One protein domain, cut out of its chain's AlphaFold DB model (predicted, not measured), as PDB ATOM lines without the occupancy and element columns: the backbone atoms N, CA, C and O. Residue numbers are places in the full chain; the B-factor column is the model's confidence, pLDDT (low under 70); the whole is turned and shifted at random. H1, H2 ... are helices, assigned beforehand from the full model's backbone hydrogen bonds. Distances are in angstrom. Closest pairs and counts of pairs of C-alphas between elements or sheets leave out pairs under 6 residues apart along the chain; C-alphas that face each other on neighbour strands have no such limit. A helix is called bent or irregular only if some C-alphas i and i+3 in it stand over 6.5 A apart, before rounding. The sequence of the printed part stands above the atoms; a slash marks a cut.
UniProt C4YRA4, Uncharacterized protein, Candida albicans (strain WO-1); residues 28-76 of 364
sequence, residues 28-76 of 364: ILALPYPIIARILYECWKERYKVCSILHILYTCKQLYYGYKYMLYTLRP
ATOM      1  N   ILE A  28     -49.722 -57.575 -25.003       78.56
ATOM      2  CA  ILE A  28     -49.205 -56.614 -24.015       78.56
ATOM      3  C   ILE A  28     -50.094 -55.361 -23.907       78.56
ATOM      4  O   ILE A  28     -50.094 -54.692 -22.880       78.56
ATOM      5  N   LEU A  29     -50.883 -55.064 -24.949       81.88
ATOM      6  CA  LEU A  29     -51.867 -53.980 -24.973       81.88
ATOM      7  C   LEU A  29     -53.023 -54.169 -23.980       81.88
ATOM      8  O   LEU A  29     -53.667 -53.183 -23.636       81.88
ATOM      9  N   ALA A  30     -53.278 -55.396 -23.518       84.50
ATOM     10  CA  ALA A  30     -54.275 -55.679 -22.488       84.50
ATOM     11  C   ALA A  30     -53.815 -55.238 -21.087       84.50
ATOM     12  O   ALA A  30     -54.632 -55.117 -20.174       84.50
ATOM     13  N   LEU A  31     -52.514 -54.980 -20.897       85.81
ATOM     14  CA  LEU A  31     -51.989 -54.501 -19.622       85.81
ATOM     15  C   LEU A  31     -52.343 -53.021 -19.393       85.81
ATOM     16  O   LEU A  31     -52.314 -52.217 -20.331       85.81
ATOM     17  N   PRO A  32     -52.589 -52.605 -18.136       88.38
ATOM     18  CA  PRO A  32     -52.794 -51.202 -17.809       88.38
ATOM     19  C   PRO A  32     -51.609 -50.331 -18.227       88.38
ATOM     20  O   PRO A  32     -50.444 -50.719 -18.094       88.38
ATOM     21  N   TYR A  33     -51.903 -49.100 -18.646       84.38
ATOM     22  CA  TYR A  33     -50.893 -48.171 -19.157       84.38
ATOM     23  C   TYR A  33     -49.663 -47.976 -18.231       84.38
ATOM     24  O   TYR A  33     -48.527 -47.993 -18.718       84.38
ATOM     25  N   PRO A  34     -49.819 -47.862 -16.892       85.25
ATOM     26  CA  PRO A  34     -48.679 -47.768 -15.976       85.25
ATOM     27  C   PRO A  34     -47.790 -49.020 -15.947       85.25
ATOM     28  O   PRO A  34     -46.579 -48.903 -15.758       85.25
ATOM     29  N   ILE A  35     -48.368 -50.208 -16.151       89.25
ATOM     30  CA  ILE A  35     -47.638 -51.482 -16.129       89.25
ATOM     31  C   ILE A  35     -46.746 -51.592 -17.365       89.25
ATOM     32  O   ILE A  35     -45.558 -51.879 -17.238       89.25
ATOM     33  N   ILE A  36     -47.270 -51.256 -18.546       89.12
ATOM     34  CA  ILE A  36     -46.480 -51.220 -19.786       89.12
ATOM     35  C   ILE A  36     -45.339 -50.199 -19.662       89.12
ATOM     36  O   ILE A  36     -44.196 -50.505 -20.000       89.12
ATOM     37  N   ALA A  37     -45.609 -49.006 -19.116       86.69
ATOM     38  CA  ALA A  37     -44.564 -48.015 -18.856       86.69
ATOM     39  C   ALA A  37     -43.474 -48.552 -17.911       86.69
ATOM     40  O   ALA A  37     -42.292 -48.278 -18.120       86.69
ATOM     41  N   ARG A  38     -43.844 -49.336 -16.887       88.25
ATOM     42  CA  ARG A  38     -42.877 -49.953 -15.972       88.25
ATOM     43  C   ARG A  38     -42.025 -51.015 -16.662       88.25
ATOM     44  O   ARG A  38     -40.817 -51.023 -16.446       88.25
ATOM     45  N   ILE A  39     -42.623 -51.854 -17.507       88.25
ATOM     46  CA  ILE A  39     -41.901 -52.857 -18.304       88.25
ATOM     47  C   ILE A  39     -40.877 -52.164 -19.206       88.25
ATOM     48  O   ILE A  39     -39.688 -52.464 -19.134       88.25
ATOM     49  N   LEU A  40     -41.311 -51.162 -19.981       88.75
ATOM     50  CA  LEU A  40     -40.422 -50.366 -20.831       88.75
ATOM     51  C   LEU A  40     -39.286 -49.727 -20.016       88.75
ATOM     52  O   LEU A  40     -38.132 -49.733 -20.441       88.75
ATOM     53  N   TYR A  41     -39.588 -49.200 -18.828       87.56
ATOM     54  CA  TYR A  41     -38.575 -48.621 -17.950       87.56
ATOM     55  C   TYR A  41     -37.529 -49.650 -17.500       87.56
ATOM     56  O   TYR A  41     -36.337 -49.360 -17.574       87.56
ATOM     57  N   GLU A  42     -37.940 -50.842 -17.060       84.56
ATOM     58  CA  GLU A  42     -36.995 -51.886 -16.640       84.56
ATOM     59  C   GLU A  42     -36.154 -52.396 -17.824       84.56
ATOM     60  O   GLU A  42     -34.930 -52.469 -17.703       84.56
ATOM     61  N   CYS A  43     -36.752 -52.597 -19.006       85.06
ATOM     62  CA  CYS A  43     -36.016 -52.956 -20.227       85.06
ATOM     63  C   CYS A  43     -34.969 -51.899 -20.618       85.06
ATOM     64  O   CYS A  43     -33.865 -52.218 -21.069       85.06
ATOM     65  N   TRP A  44     -35.298 -50.615 -20.457       86.81
ATOM     66  CA  TRP A  44     -34.323 -49.545 -20.644       86.81
ATOM     67  C   TRP A  44     -33.220 -49.604 -19.581       86.81
ATOM     68  O   TRP A  44     -32.041 -49.508 -19.931       86.81
ATOM     69  N   LYS A  45     -33.590 -49.761 -18.306       83.75
ATOM     70  CA  LYS A  45     -32.701 -49.683 -17.140       83.75
ATOM     71  C   LYS A  45     -31.614 -50.756 -17.140       83.75
ATOM     72  O   LYS A  45     -30.499 -50.451 -16.732       83.75
ATOM     73  N   GLU A  46     -31.877 -51.954 -17.662       75.31
ATOM     74  CA  GLU A  46     -30.869 -53.024 -17.756       75.31
ATOM     75  C   GLU A  46     -29.599 -52.607 -18.508       75.31
ATOM     76  O   GLU A  46     -28.491 -53.011 -18.159       75.31
ATOM     77  N   ARG A  47     -29.746 -51.794 -19.559       70.06
ATOM     78  CA  ARG A  47     -28.621 -51.381 -20.419       70.06
ATOM     79  C   ARG A  47     -28.443 -49.870 -20.494       70.06
ATOM     80  O   ARG A  47     -27.551 -49.403 -21.202       70.06
ATOM     81  N   TYR A  48     -29.314 -49.111 -19.831       71.38
ATOM     82  CA  TYR A  48     -29.474 -47.660 -19.958       71.38
ATOM     83  C   TYR A  48     -29.533 -47.185 -21.418       71.38
ATOM     84  O   TYR A  48     -29.084 -46.083 -21.745       71.38
ATOM     85  N   LYS A  49     -30.060 -48.018 -22.326       72.75
ATOM     86  CA  LYS A  49     -30.078 -47.796 -23.780       72.75
ATOM     87  C   LYS A  49     -31.506 -47.655 -24.277       72.75
ATOM     88  O   LYS A  49     -32.297 -48.580 -24.180       72.75
ATOM     89  N   VAL A  50     -31.818 -46.505 -24.875       74.25
ATOM     90  CA  VAL A  50     -33.130 -46.245 -25.499       74.25
ATOM     91  C   VAL A  50     -33.407 -47.241 -26.631       74.25
ATOM     92  O   VAL A  50     -34.541 -47.665 -26.829       74.25
ATOM     93  N   CYS A  51     -32.356 -47.716 -27.306       75.69
ATOM     94  CA  CYS A  51     -32.439 -48.790 -28.295       75.69
ATOM     95  C   CYS A  51     -33.123 -50.059 -27.759       75.69
ATOM     96  O   CYS A  51     -33.805 -50.740 -28.521       75.69
ATOM     97  N   SER A  52     -32.996 -50.344 -26.457       80.06
ATOM     98  CA  SER A  52     -33.625 -51.501 -25.814       80.06
ATOM     99  C   SER A  52     -35.151 -51.418 -25.763       80.06
ATOM    100  O   SER A  52     -35.783 -52.441 -25.562       80.06
ATOM    101  N   ILE A  53     -35.754 -50.240 -25.950       84.25
ATOM    102  CA  ILE A  53     -37.217 -50.074 -25.936       84.25
ATOM    103  C   ILE A  53     -37.793 -49.667 -27.293       84.25
ATOM    104  O   ILE A  53     -38.999 -49.768 -27.494       84.25
ATOM    105  N   LEU A  54     -36.956 -49.228 -28.243       84.69
ATOM    106  CA  LEU A  54     -37.418 -48.762 -29.558       84.69
ATOM    107  C   LEU A  54     -38.208 -49.838 -30.308       84.69
ATOM    108  O   LEU A  54     -39.255 -49.532 -30.866       84.69
ATOM    109  N   HIS A  55     -37.742 -51.088 -30.295       83.25
ATOM    110  CA  HIS A  55     -38.421 -52.182 -30.995       83.25
ATOM    111  C   HIS A  55     -39.832 -52.444 -30.438       83.25
ATOM    112  O   HIS A  55     -40.756 -52.664 -31.218       83.25
ATOM    113  N   ILE A  56     -40.011 -52.321 -29.116       86.38
ATOM    114  CA  ILE A  56     -41.306 -52.459 -28.430       86.38
ATOM    115  C   ILE A  56     -42.229 -51.287 -28.789       86.38
ATOM    116  O   ILE A  56     -43.416 -51.451 -29.058       86.38
ATOM    117  N   LEU A  57     -41.681 -50.071 -28.832       87.62
ATOM    118  CA  LEU A  57     -42.454 -48.883 -29.192       87.62
ATOM    119  C   LEU A  57     -42.917 -48.916 -30.649       87.62
ATOM    120  O   LEU A  57     -44.031 -48.490 -30.935       87.62
ATOM    121  N   TYR A  58     -42.089 -49.423 -31.562       87.50
ATOM    122  CA  TYR A  58     -42.422 -49.516 -32.984       87.50
ATOM    123  C   TYR A  58     -43.279 -50.729 -33.348       87.50
ATOM    124  O   TYR A  58     -43.671 -50.846 -34.507       87.50
ATOM    125  N   THR A  59     -43.623 -51.597 -32.391       86.38
ATOM    126  CA  THR A  59     -44.451 -52.778 -32.665       86.38
ATOM    127  C   THR A  59     -45.856 -52.393 -33.139       86.38
ATOM    128  O   THR A  59     -46.390 -53.017 -34.049       86.38
ATOM    129  N   CYS A  60     -46.467 -51.344 -32.569       86.19
ATOM    130  CA  CYS A  60     -47.764 -50.845 -33.035       86.19
ATOM    131  C   CYS A  60     -47.966 -49.347 -32.759       86.19
ATOM    132  O   CYS A  60     -47.328 -48.753 -31.887       86.19
ATOM    133  N   LYS A  61     -48.915 -48.725 -33.478       87.81
ATOM    134  CA  LYS A  61     -49.235 -47.291 -33.333       87.81
ATOM    135  C   LYS A  61     -49.633 -46.922 -31.901       87.81
ATOM    136  O   LYS A  61     -49.238 -45.862 -31.423       87.81
ATOM    137  N   GLN A  62     -50.390 -47.781 -31.215       86.56
ATOM    138  CA  GLN A  62     -50.875 -47.508 -29.862       86.56
ATOM    139  C   GLN A  62     -49.725 -47.447 -28.847       86.56
ATOM    140  O   GLN A  62     -49.660 -46.497 -28.067       86.56
ATOM    141  N   LEU A  63     -48.768 -48.381 -28.915       87.25
ATOM    142  CA  LEU A  63     -47.549 -48.327 -28.101       87.25
ATOM    143  C   LEU A  63     -46.682 -47.126 -28.478       87.25
ATOM    144  O   LEU A  63     -46.252 -46.380 -27.598       87.25
ATOM    145  N   TYR A  64     -46.475 -46.891 -29.776       85.81
ATOM    146  CA  TYR A  64     -45.661 -45.775 -30.243       85.81
ATOM    147  C   TYR A  64     -46.192 -44.438 -29.720       85.81
ATOM    148  O   TYR A  64     -45.492 -43.714 -29.015       85.81
ATOM    149  N   TYR A  65     -47.446 -44.094 -30.011       83.12
ATOM    150  CA  TYR A  65     -48.004 -42.807 -29.598       83.12
ATOM    151  C   TYR A  65     -48.283 -42.733 -28.097       83.12
ATOM    152  O   TYR A  65     -48.195 -41.639 -27.530       83.12
ATOM    153  N   GLY A  66     -48.565 -43.871 -27.460       84.44
ATOM    154  CA  GLY A  66     -48.740 -43.976 -26.019       84.44
ATOM    155  C   GLY A  66     -47.454 -43.683 -25.256       84.44
ATOM    156  O   GLY A  66     -47.494 -42.914 -24.300       84.44
ATOM    157  N   TYR A  67     -46.309 -44.220 -25.689       86.00
ATOM    158  CA  TYR A  67     -45.078 -44.241 -24.887       86.00
ATOM    159  C   TYR A  67     -43.855 -43.586 -25.540       86.00
ATOM    160  O   TYR A  67     -42.804 -43.526 -24.905       86.00
ATOM    161  N   LYS A  68     -43.965 -42.994 -26.741       84.38
ATOM    162  CA  LYS A  68     -42.854 -42.242 -27.370       84.38
ATOM    163  C   LYS A  68     -42.263 -41.152 -26.474       84.38
ATOM    164  O   LYS A  68     -41.101 -40.806 -26.645       84.38
ATOM    165  N   TYR A  69     -43.026 -40.620 -25.514       80.25
ATOM    166  CA  TYR A  69     -42.512 -39.639 -24.552       80.25
ATOM    167  C   TYR A  69     -41.328 -40.190 -23.740       80.25
ATOM    168  O   TYR A  69     -40.423 -39.432 -23.407       80.25
ATOM    169  N   MET A  70     -41.290 -41.504 -23.481       83.00
ATOM    170  CA  MET A  70     -40.210 -42.155 -22.737       83.00
ATOM    171  C   MET A  70     -38.865 -42.051 -23.464       83.00
ATOM    172  O   MET A  70     -37.827 -41.956 -22.815       83.00
ATOM    173  N   LEU A  71     -38.869 -41.967 -24.800       78.50
ATOM    174  CA  LEU A  71     -37.658 -41.703 -25.589       78.50
ATOM    175  C   LEU A  71     -36.994 -40.378 -25.199       78.50
ATOM    176  O   LEU A  71     -35.782 -40.235 -25.337       78.50
ATOM    177  N   TYR A  72     -37.790 -39.428 -24.708       74.62
ATOM    178  CA  TYR A  72     -37.353 -38.085 -24.357       74.62
ATOM    179  C   TYR A  72     -37.146 -37.882 -22.852       74.62
ATOM    180  O   TYR A  72     -36.436 -36.963 -22.472       74.62
ATOM    181  N   THR A  73     -37.745 -38.713 -21.994       74.81
ATOM    182  CA  THR A  73     -37.644 -38.565 -20.529       74.81
ATOM    183  C   THR A  73     -36.651 -39.531 -19.885       74.81
ATOM    184  O   THR A  73     -36.216 -39.294 -18.768       74.81
ATOM    185  N   LEU A  74     -36.282 -40.630 -20.552       76.06
ATOM    186  CA  LEU A  74     -35.342 -41.615 -19.994       76.06
ATOM    187  C   LEU A  74     -33.871 -41.204 -20.128       76.06
ATOM    188  O   LEU A  74     -33.002 -41.779 -19.480       76.06
ATOM    189  N   ARG A  75     -33.560 -40.235 -20.988       69.94
ATOM    190  CA  ARG A  75     -32.210 -39.687 -21.138       69.94
ATOM    191  C   ARG A  75     -32.271 -38.163 -21.197       69.94
ATOM    192  O   ARG A  75     -33.271 -37.633 -21.677       69.94
ATOM    193  N   PRO A  76     -31.202 -37.465 -20.771       62.47
ATOM    194  CA  PRO A  76     -31.105 -36.022 -20.941       62.47
ATOM    195  C   PRO A  76     -31.345 -35.634 -22.400       62.47
ATOM    196  O   PRO A  76     -30.649 -36.124 -23.291       62.47
TER     197      PRO A  76
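What this domain is: This is residues 28 to 76 of the 364 residues of an uncharacterized protein of Candida albicans (strain WO-1) (UniProt C4YRA4). The longest helix, H1, makes a helical hairpin with H2, and H3 and H4 continue from H2 in a U under H1. The printed part has 49 residues with four named helices, H1 to H4 in order, and no named strand: all helix, compact, radius of gyration of the C-alphas 9.9 A, spanning 27 by 17 by 16 A.

How they stand to each other: H1, residues 33 to 45, touches H2, residues 51 to 57, with residues 40 to 44 alone, at a shallow tilt of 22 degrees, opposite ways; the closest C-alphas, of Trp 44 and Ser 52, are 5.6 A apart. H3, residues 61 to 67, touches H2 only at the corner, C-alphas of Leu 57 and Tyr 64 closest at 4.6 A, at a steep tilt of 50 degrees. H1 and H3 are close but not clearly touching, C-alphas of Ala 37 and Tyr 67 closest at 7.1 A. H4, residues 70 to 73, is near H1 and H2, and meets H3 only through their link. Every O i to N i+4 pair is within hydrogen-bond range in H1 and H3, but 1 of 3 in H2, with 2 of 4 O i to N i+3 pairs; H4 is too short for an O i to N i+4 pair.

Where its parts are: H1 runs 18.4 A from C-alpha 33 at (-50.893, -48.171, -19.157). H2, 10.1 A, is irregular: C-alphas 52 and 55 are 7.1 A apart. H3 measures 9.9 A; H4 ends at C-alpha 73 (-37.644, -38.565, -20.529).

The domain as a whole: The C-alphas farthest apart, of Ala 30 and Pro 76, are 30.4 A apart. The printed part has no cut, and its three links between helices are tight. Residues 75 to 76 have pLDDT under 70.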